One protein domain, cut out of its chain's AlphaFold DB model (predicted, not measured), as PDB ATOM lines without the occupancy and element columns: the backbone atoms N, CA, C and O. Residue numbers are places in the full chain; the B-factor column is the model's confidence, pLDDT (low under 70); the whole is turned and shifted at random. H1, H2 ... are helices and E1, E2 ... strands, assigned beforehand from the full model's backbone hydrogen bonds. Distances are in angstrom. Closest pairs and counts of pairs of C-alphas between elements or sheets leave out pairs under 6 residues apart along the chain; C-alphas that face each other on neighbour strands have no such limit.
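Overview. This is residues 131 to 197 of the 302 residues of the protein "Dissimilatory-type sulfite reductase subunit beta" of Vulcanisaeta sp (UniProt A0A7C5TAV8). This compact domain has little regular structure: mostly loops, with a two-stranded hairpin, E1 and E2, and three short helices spread along one side of it. The unnamed stretch 178 to 197 folds back past one end of the hairpin. The printed part has 67 residues, 22 in named elements, ordered H1 H2 H3 E1 E2, class mixed; the antiparallel sheet is E1 - E2, the radius of gyration of the C-alphas 11.3 A, the spans 30 by 22 by 19 A.

Arrangement. Look first at hairpin E1, residues 163 to 167, and E2, residues 173 to 177: N 164 and O 176 are within hydrogen-bond range at 2.8 A. The closest C-alphas of H2, residues 144 to 147, and E1 are Ala 144 and Gly 167, 4.5 A; of H3, residues 153 to 156, and E1, Ala 155 and Ile 163, 5.3 A. H1, residues 136 to 139, is close to but not clearly touching H3, with C-alphas 139 and 154 closest at 7.2 A. The helices are too short for O i to N i+4 pairs; the one O i to N i+3 pair is within range in H1 and H3, not in H2.

Along the chain. Find C-alpha 136, where H1 begins, at (-30.780, 14.879, 20.210), and C-alpha 177, where E2 ends, at (-31.980, 8.629, 9.789). E1 and E2 each run 13.8 A.

Size, cuts and confidence. The printed part has no cut, no link between named elements is long, and no printed residue is under 70.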
ATOM      1  N   PRO A 131     -33.311  14.419  13.299       95.44
ATOM      2  CA  PRO A 131     -32.804  14.628  14.651       95.44
ATOM      3  C   PRO A 131     -32.556  16.119  14.924       95.44
ATOM      4  O   PRO A 131     -31.908  16.775  14.106       95.44
ATOM      5  N   ASP A 132     -33.022  16.631  16.065       95.19
ATOM      6  CA  ASP A 132     -32.736  18.004  16.508       95.19
ATOM      7  C   ASP A 132     -31.215  18.159  16.725       95.19
ATOM      8  O   ASP A 132     -30.625  17.404  17.509       95.19
ATOM      9  N   PRO A 133     -30.550  19.120  16.060       91.44
ATOM     10  CA  PRO A 133     -29.094  19.235  16.084       91.44
ATOM     11  C   PRO A 133     -28.519  19.581  17.466       91.44
ATOM     12  O   PRO A 133     -27.364  19.252  17.744       91.44
ATOM     13  N   GLU A 134     -29.292  20.224  18.342       92.00
ATOM     14  CA  GLU A 134     -28.840  20.680  19.657       92.00
ATOM     15  C   GLU A 134     -29.226  19.715  20.776       92.00
ATOM     16  O   GLU A 134     -28.459  19.522  21.729       92.00
ATOM     17  N   ARG A 135     -30.416  19.115  20.674       94.56
ATOM     18  CA  ARG A 135     -31.052  18.381  21.773       94.56
ATOM     19  C   ARG A 135     -30.982  16.873  21.618       94.56
ATOM     20  O   ARG A 135     -31.006  16.181  22.634       94.56
ATOM     21  N   ILE A 136     -30.803  16.338  20.404       93.69
ATOM     22  CA  ILE A 136     -30.780  14.879  20.210       93.69
ATOM     23  C   ILE A 136     -29.717  14.188  21.069       93.69
ATOM     24  O   ILE A 136     -29.936  13.070  21.526       93.69
ATOM     25  N   LYS A 137     -28.607  14.875  21.374       91.31
ATOM     26  CA  LYS A 137     -27.534  14.382  22.251       91.31
ATOM     27  C   LYS A 137     -28.021  13.908  23.626       91.31
ATOM     28  O   LYS A 137     -27.402  13.019  24.193       91.31
ATOM     29  N   PHE A 138     -29.127  14.451  24.143       91.50
ATOM     30  CA  PHE A 138     -29.708  14.031  25.423       91.50
ATOM     31  C   PHE A 138     -30.367  12.644  25.362       91.50
ATOM     32  O   PHE A 138     -30.586  12.031  26.400       91.50
ATOM     33  N   CYS A 139     -30.653  12.141  24.159       91.81
ATOM     34  CA  CYS A 139     -31.150  10.788  23.914       91.81
ATOM     35  C   CYS A 139     -30.044   9.813  23.472       91.81
ATOM     36  O   CYS A 139     -30.341   8.678  23.096       91.81
ATOM     37  N   LEU A 140     -28.781  10.253  23.446       91.88
ATOM     38  CA  LEU A 140     -27.641   9.457  22.994       91.88
ATOM     39  C   LEU A 140     -26.733   9.081  24.176       91.88
ATOM     40  O   LEU A 140     -26.738   9.760  25.204       91.88
ATOM     41  N   PRO A 141     -25.913   8.022  24.044       90.81
ATOM     42  CA  PRO A 141     -24.870   7.717  25.012       90.81
ATOM     43  C   PRO A 141     -23.914   8.889  25.204       90.81
ATOM     44  O   PRO A 141     -23.632   9.646  24.277       90.81
ATOM     45  N   THR A 142     -23.335   8.970  26.398       89.44
ATOM     46  CA  THR A 142     -22.426  10.053  26.794       89.44
ATOM     47  C   THR A 142     -21.123  10.098  25.992       89.44
ATOM     48  O   THR A 142     -20.463  11.132  25.979       89.44
ATOM     49  N   SER A 143     -20.729   9.004  25.329       92.38
ATOM     50  CA  SER A 143     -19.522   8.946  24.495       92.38
ATOM     51  C   SER A 143     -19.585   7.839  23.439       92.38
ATOM     52  O   SER A 143     -20.334   6.867  23.567       92.38
ATOM     53  N   ALA A 144     -18.722   7.943  22.428       92.31
ATOM     54  CA  ALA A 144     -18.506   6.896  21.433       92.31
ATOM     55  C   ALA A 144     -18.031   5.562  22.045       92.31
ATOM     56  O   ALA A 144     -18.314   4.498  21.500       92.31
ATOM     57  N   GLU A 145     -17.339   5.595  23.188       91.69
ATOM     58  CA  GLU A 145     -16.922   4.378  23.893       91.69
ATOM     59  C   GLU A 145     -18.108   3.677  24.568       91.69
ATOM     60  O   GLU A 145     -18.212   2.452  24.535       91.69
ATOM     61  N   ALA A 146     -19.053   4.445  25.119       91.25
ATOM     62  CA  ALA A 146     -20.288   3.892  25.673       91.25
ATOM     63  C   ALA A 146     -21.161   3.233  24.589       91.25
ATOM     64  O   ALA A 146     -21.736   2.172  24.828       91.25
ATOM     65  N   LEU A 147     -21.196   3.806  23.378       91.75
ATOM     66  CA  LEU A 147     -21.939   3.253  22.240       91.75
ATOM     67  C   LEU A 147     -21.488   1.831  21.854       91.75
ATOM     68  O   LEU A 147     -22.300   1.041  21.385       91.75
ATOM     69  N   LYS A 148     -20.219   1.464  22.082       89.12
ATOM     70  CA  LYS A 148     -19.722   0.100  21.804       89.12
ATOM     71  C   LYS A 148     -20.290  -0.955  22.756       89.12
ATOM     72  O   LYS A 148     -20.215  -2.143  22.456       89.12
ATOM     73  N   LYS A 149     -20.804  -0.535  23.915       89.25
ATOM     74  CA  LYS A 149     -21.249  -1.425  24.998       89.25
ATOM     75  C   LYS A 149     -22.764  -1.601  25.029       89.25
ATOM     76  O   LYS A 149     -23.237  -2.621  25.516       89.25
ATOM     77  N   VAL A 150     -23.515  -0.612  24.543       84.44
ATOM     78  CA  VAL A 150     -24.980  -0.586  24.614       84.44
ATOM     79  C   VAL A 150     -25.550   0.010  23.335       84.44
ATOM     80  O   VAL A 150     -25.139   1.091  22.916       84.44
ATOM     81  N   THR A 151     -26.552  -0.660  22.761       82.00
ATOM     82  CA  THR A 151     -27.407  -0.083  21.719       82.00
ATOM     83  C   THR A 151     -28.477   0.788  22.382       82.00
ATOM     84  O   THR A 151     -29.292   0.255  23.130       82.00
ATOM     85  N   PRO A 152     -28.515   2.101  22.122       86.94
ATOM     86  CA  PRO A 152     -29.520   2.998  22.690       86.94
ATOM     87  C   PRO A 152     -30.931   2.667  22.214       86.94
ATOM     88  O   PRO A 152     -31.129   2.333  21.040       86.94
ATOM     89  N   ASP A 153     -31.913   2.876  23.089       90.25
ATOM     90  CA  ASP A 153     -33.330   2.609  22.812       90.25
ATOM     91  C   ASP A 153     -33.818   3.303  21.536       90.25
ATOM     92  O   ASP A 153     -34.588   2.732  20.762       90.25
ATOM     93  N   VAL A 154     -33.309   4.509  21.259       89.81
ATOM     94  CA  VAL A 154     -33.659   5.276  20.058       89.81
ATOM     95  C   VAL A 154     -33.338   4.533  18.757       89.81
ATOM     96  O   VAL A 154     -34.105   4.620  17.799       89.81
ATOM     97  N   ALA A 155     -32.245   3.767  18.719       92.06
ATOM     98  CA  ALA A 155     -31.904   2.922  17.580       92.06
ATOM     99  C   ALA A 155     -32.590   1.550  17.678       92.06
ATOM    100  O   ALA A 155     -33.130   1.065  16.683       92.06
ATOM    101  N   ALA A 156     -32.629   0.957  18.878       92.50
ATOM    102  CA  ALA A 156     -33.187  -0.376  19.111       92.50
ATOM    103  C   ALA A 156     -34.690  -0.471  18.793       92.50
ATOM    104  O   ALA A 156     -35.163  -1.502  18.317       92.50
ATOM    105  N   VAL A 157     -35.449   0.610  18.997       93.81
ATOM    106  CA  VAL A 157     -36.896   0.636  18.735       93.81
ATOM    107  C   VAL A 157     -37.241   0.667  17.236       93.81
ATOM    108  O   VAL A 157     -38.396   0.444  16.858       93.81
ATOM    109  N   CYS A 158     -36.270   0.963  16.359       94.75
ATOM    110  CA  CYS A 158     -36.492   1.105  14.924       94.75
ATOM    111  C   CYS A 158     -36.654  -0.269  14.242       94.75
ATOM    112  O   CYS A 158     -35.664  -0.973  14.045       94.75
ATOM    113  N   PRO A 159     -37.860  -0.643  13.770       92.69
ATOM    114  CA  PRO A 159     -38.109  -1.991  13.246       92.69
ATOM    115  C   PRO A 159     -37.437  -2.262  11.891       92.69
ATOM    116  O   PRO A 159     -37.349  -3.403  11.457       92.69
ATOM    117  N   VAL A 160     -36.994  -1.207  11.208       92.81
ATOM    118  CA  VAL A 160     -36.430  -1.246   9.850       92.81
ATOM    119  C   VAL A 160     -34.962  -0.820   9.818       92.81
ATOM    120  O   VAL A 160     -34.403  -0.607   8.742       92.81
ATOM    121  N   ASN A 161     -34.339  -0.672  10.995       94.19
ATOM    122  CA  ASN A 161     -32.942  -0.265  11.153       94.19
ATOM    123  C   ASN A 161     -32.580   0.976  10.301       94.19
ATOM    124  O   ASN A 161     -31.591   0.997   9.561       94.19
ATOM    125  N   ALA A 162     -33.457   1.985  10.337       96.31
ATOM    126  CA  ALA A 162     -33.269   3.261   9.651       96.31
ATOM    127  C   ALA A 162     -32.434   4.249  10.477       96.31
ATOM    128  O   ALA A 162     -31.859   5.166   9.905       96.31
ATOM    129  N   ILE A 163     -32.363   4.076  11.801       96.12
ATOM    130  CA  ILE A 163     -31.614   4.959  12.701       96.12
ATOM    131  C   ILE A 163     -30.212   4.390  12.885       96.12
ATOM    132  O   ILE A 163     -30.046   3.302  13.433       96.12
ATOM    133  N   LYS A 164     -29.206   5.132  12.429       93.69
ATOM    134  CA  LYS A 164     -27.793   4.785  12.574       93.69
ATOM    135  C   LYS A 164     -27.155   5.669  13.626       93.69
ATOM    136  O   LYS A 164     -27.368   6.878  13.631       93.69
ATOM    137  N   LEU A 165     -26.332   5.061  14.468       94.00
ATOM    138  CA  LEU A 165     -25.506   5.753  15.447       94.00
ATOM    139  C   LEU A 165     -24.039   5.521  15.118       94.00
ATOM    140  O   LEU A 165     -23.666   4.428  14.692       94.00
ATOM    141  N   PHE A 166     -23.211   6.538  15.315       93.38
ATOM    142  CA  PHE A 166     -21.782   6.464  15.025       93.38
ATOM    143  C   PHE A 166     -20.979   7.340  15.984       93.38
ATOM    144  O   PHE A 166     -21.461   8.364  16.459       93.38
ATOM    145  N   GLY A 167     -19.741   6.942  16.276       93.56
ATOM    146  CA  GLY A 167     -18.806   7.781  17.023       93.56
ATOM    147  C   GLY A 167     -18.257   8.900  16.141       93.56
ATOM    148  O   GLY A 167     -17.886   8.656  14.993       93.56
ATOM    149  N   LYS A 168     -18.204  10.121  16.669       92.81
ATOM    150  CA  LYS A 168     -17.564  11.267  16.021       92.81
ATOM    151  C   LYS A 168     -16.093  11.390  16.452       92.81
ATOM    152  O   LYS A 168     -15.730  10.883  17.517       92.81
ATOM    153  N   PRO A 169     -15.239  12.084  15.670       92.88
ATOM    154  CA  PRO A 169     -13.828  12.292  16.020       92.88
ATOM    155  C   PRO A 169     -13.602  13.026  17.349       92.88
ATOM    156  O   PRO A 169     -12.578  12.822  17.991       92.88
ATOM    157  N   ASP A 170     -14.562  13.848  17.776       92.38
ATOM    158  CA  ASP A 170     -14.546  14.577  19.053       92.38
ATOM    159  C   ASP A 170     -14.939  13.705  20.267       92.38
ATOM    160  O   ASP A 170     -15.058  14.205  21.383       92.38
ATOM    161  N   GLY A 171     -15.160  12.402  20.061       92.25
ATOM    162  CA  GLY A 171     -15.556  11.450  21.099       92.25
ATOM    163  C   GLY A 171     -17.058  11.423  21.400       92.25
ATOM    164  O   GLY A 171     -17.501  10.570  22.179       92.25
ATOM    165  N   THR A 172     -17.858  12.294  20.777       92.44
ATOM    166  CA  THR A 172     -19.318  12.320  20.937       92.44
ATOM    167  C   THR A 172     -20.016  11.324  20.005       92.44
ATOM    168  O   THR A 172     -19.383  10.647  19.189       92.44
ATOM    169  N   VAL A 173     -21.339  11.191  20.135       94.38
ATOM    170  CA  VAL A 173     -22.158  10.297  19.302       94.38
ATOM    171  C   VAL A 173     -22.942  11.109  18.269       94.38
ATOM    172  O   VAL A 173     -23.593  12.102  18.588       94.38
ATOM    173  N   GLY A 174     -22.872  10.681  17.013       92.62
ATOM    174  CA  GLY A 174     -23.717  11.130  15.916       92.62
ATOM    175  C   GLY A 174     -24.883  10.179  15.663       92.62
ATOM    176  O   GLY A 174     -24.838   9.000  16.017       92.62
ATOM    177  N   ILE A 175     -25.924  10.715  15.034       95.00
ATOM    178  CA  ILE A 175     -27.142  10.003  14.655       95.00
ATOM    179  C   ILE A 175     -27.573  10.435  13.257       95.00
ATOM    180  O   ILE A 175     -27.528  11.617  12.924       95.00
ATOM    181  N   GLU A 176     -28.000   9.472  12.449       95.25
ATOM    182  CA  GLU A 176     -28.528   9.688  11.102       95.25
ATOM    183  C   GLU A 176     -29.781   8.828  10.900       95.25
ATOM    184  O   GLU A 176     -29.847   7.689  11.368       95.25
ATOM    185  N   VAL A 177     -30.773   9.362  10.184       97.00
ATOM    186  CA  VAL A 177     -31.980   8.629   9.789       97.00
ATOM    187  C   VAL A 177     -31.933   8.370   8.283       97.00
ATOM    188  O   VAL A 177     -31.993   9.303   7.490       97.00
ATOM    189  N   ASP A 178     -31.862   7.100   7.872       96.31
ATOM    190  CA  ASP A 178     -31.971   6.707   6.462       96.31
ATOM    191  C   ASP A 178     -33.437   6.801   6.017       96.31
ATOM    192  O   ASP A 178     -34.245   5.889   6.235       96.31
ATOM    193  N   GLU A 179     -33.785   7.921   5.381       94.50
ATOM    194  CA  GLU A 179     -35.147   8.205   4.919       94.50
ATOM    195  C   GLU A 179     -35.687   7.134   3.961       94.50
ATOM    196  O   GLU A 179     -36.892   6.896   3.910       94.50
ATOM    197  N   ARG A 180     -34.808   6.426   3.237       92.62
ATOM    198  CA  ARG A 180     -35.207   5.386   2.275       92.62
ATOM    199  C   ARG A 180     -35.697   4.114   2.962       92.62
ATOM    200  O   ARG A 180     -36.440   3.350   2.350       92.62
ATOM    201  N   LYS A 181     -35.260   3.875   4.202       92.81
ATOM    202  CA  LYS A 181     -35.693   2.737   5.027       92.81
ATOM    203  C   LYS A 181     -36.831   3.104   5.965       92.81
ATOM    204  O   LYS A 181     -37.623   2.238   6.323       92.81
ATOM    205  N   CYS A 182     -36.890   4.358   6.409       93.56
ATOM    206  CA  CYS A 182     -37.851   4.782   7.414       93.56
ATOM    207  C   CYS A 182     -39.295   4.594   6.928       93.56
ATOM    208  O   CYS A 182     -39.688   5.071   5.868       93.56
ATOM    209  N   ILE A 183     -40.104   3.927   7.750       91.81
ATOM    210  CA  ILE A 183     -41.538   3.717   7.500       91.81
ATOM    211  C   ILE A 183     -42.421   4.715   8.260       91.81
ATOM    212  O   ILE A 183     -43.615   4.483   8.394       91.81
ATOM    213  N   ALA A 184     -41.830   5.774   8.827       92.75
ATOM    214  CA  ALA A 184     -42.518   6.821   9.590       92.75
ATOM    215  C   ALA A 184     -43.462   6.302  10.704       92.75
ATOM    216  O   ALA A 184     -44.447   6.940  11.061       92.75
ATOM    217  N   CYS A 185     -43.119   5.160  11.316       91.44
ATOM    218  CA  CYS A 185     -43.921   4.517  12.367       91.44
ATOM    219  C   CYS A 185     -43.939   5.263  13.712       91.44
ATOM    220  O   CYS A 185     -44.580   4.800  14.651       91.44
ATOM    221  N   SER A 186     -43.211   6.379  13.842       91.69
ATOM    222  CA  SER A 186     -43.099   7.222  15.047       91.69
ATOM    223  C   SER A 186     -42.592   6.544  16.331       91.69
ATOM    224  O   SER A 186     -42.509   7.192  17.366       91.69
ATOM    225  N   ARG A 187     -42.159   5.277  16.290       92.94
ATOM    226  CA  ARG A 187     -41.643   4.579  17.483       92.94
ATOM    227  C   ARG A 187     -40.445   5.271  18.132       92.94
ATOM    228  O   ARG A 187     -40.335   5.265  19.349       92.94
ATOM    229  N   CYS A 188     -39.578   5.894  17.335       93.56
ATOM    230  CA  CYS A 188     -38.464   6.683  17.857       93.56
ATOM    231  C   CYS A 188     -38.931   7.917  18.646       93.56
ATOM    232  O   CYS A 188     -38.282   8.263  19.627       93.56
ATOM    233  N   LYS A 189     -40.083   8.509  18.295       90.50
ATOM    234  CA  LYS A 189     -40.702   9.598  19.066       90.50
ATOM    235  C   LYS A 189     -41.170   9.129  20.446       90.50
ATOM    236  O   LYS A 189     -41.037   9.873  21.403       90.50
ATOM    237  N   ASN A 190     -41.653   7.888  20.569       88.88
ATOM    238  CA  ASN A 190     -42.053   7.330  21.871       88.88
ATOM    239  C   ASN A 190     -40.872   7.202  22.855       88.88
ATOM    240  O   ASN A 190     -41.099   7.057  24.051       88.88
ATOM    241  N   VAL A 191     -39.634   7.197  22.352       92.00
ATOM    242  CA  VAL A 191     -38.407   7.053  23.152       92.00
ATOM    243  C   VAL A 191     -37.684   8.389  23.322       92.00
ATOM    244  O   VAL A 191     -37.071   8.632  24.356       92.00
ATOM    245  N   CYS A 192     -37.728   9.254  22.308       92.62
ATOM    246  CA  CYS A 192     -37.033  10.531  22.304       92.62
ATOM    247  C   CYS A 192     -37.868  11.602  21.597       92.62
ATOM    248  O   CYS A 192     -38.171  11.478  20.411       92.62
ATOM    249  N   ASP A 193     -38.173  12.693  22.297       91.62
ATOM    250  CA  ASP A 193     -38.954  13.799  21.735       91.62
ATOM    251  C   ASP A 193     -38.155  14.726  20.810       91.62
ATOM    252  O   ASP A 193     -38.751  15.501  20.071       91.62
ATOM    253  N   TYR A 194     -36.825  14.615  20.784       94.44
ATOM    254  CA  TYR A 194     -35.934  15.456  19.968       94.44
ATOM    255  C   TYR A 194     -35.809  14.990  18.507       94.44
ATOM    256  O   TYR A 194     -34.780  15.188  17.859       94.44
ATOM    257  N   PHE A 195     -36.852  14.339  17.995       93.94
ATOM    258  CA  PHE A 195     -37.048  14.116  16.570       93.94
ATOM    259  C   PHE A 195     -38.061  15.117  16.041       93.94
ATOM    260  O   PHE A 195     -39.237  15.076  16.411       93.94
ATOM    261  N   ASP A 196     -37.617  15.944  15.110       92.19
ATOM    262  CA  ASP A 196     -38.448  16.913  14.427       92.19
ATOM    263  C   ASP A 196     -39.245  16.244  13.310       92.19
ATOM    264  O   ASP A 196     -38.714  15.534  12.445       92.19
ATOM    265  N   TRP A 197     -40.543  16.522  13.309       92.25
ATOM    266  CA  TRP A 197     -41.479  16.120  12.269       92.25
ATOM    267  C   TRP A 197     -42.102  17.373  11.665       92.25
ATOM    268  O   TRP A 197     -42.481  18.287  12.392       92.25
TER     269      TRP A 197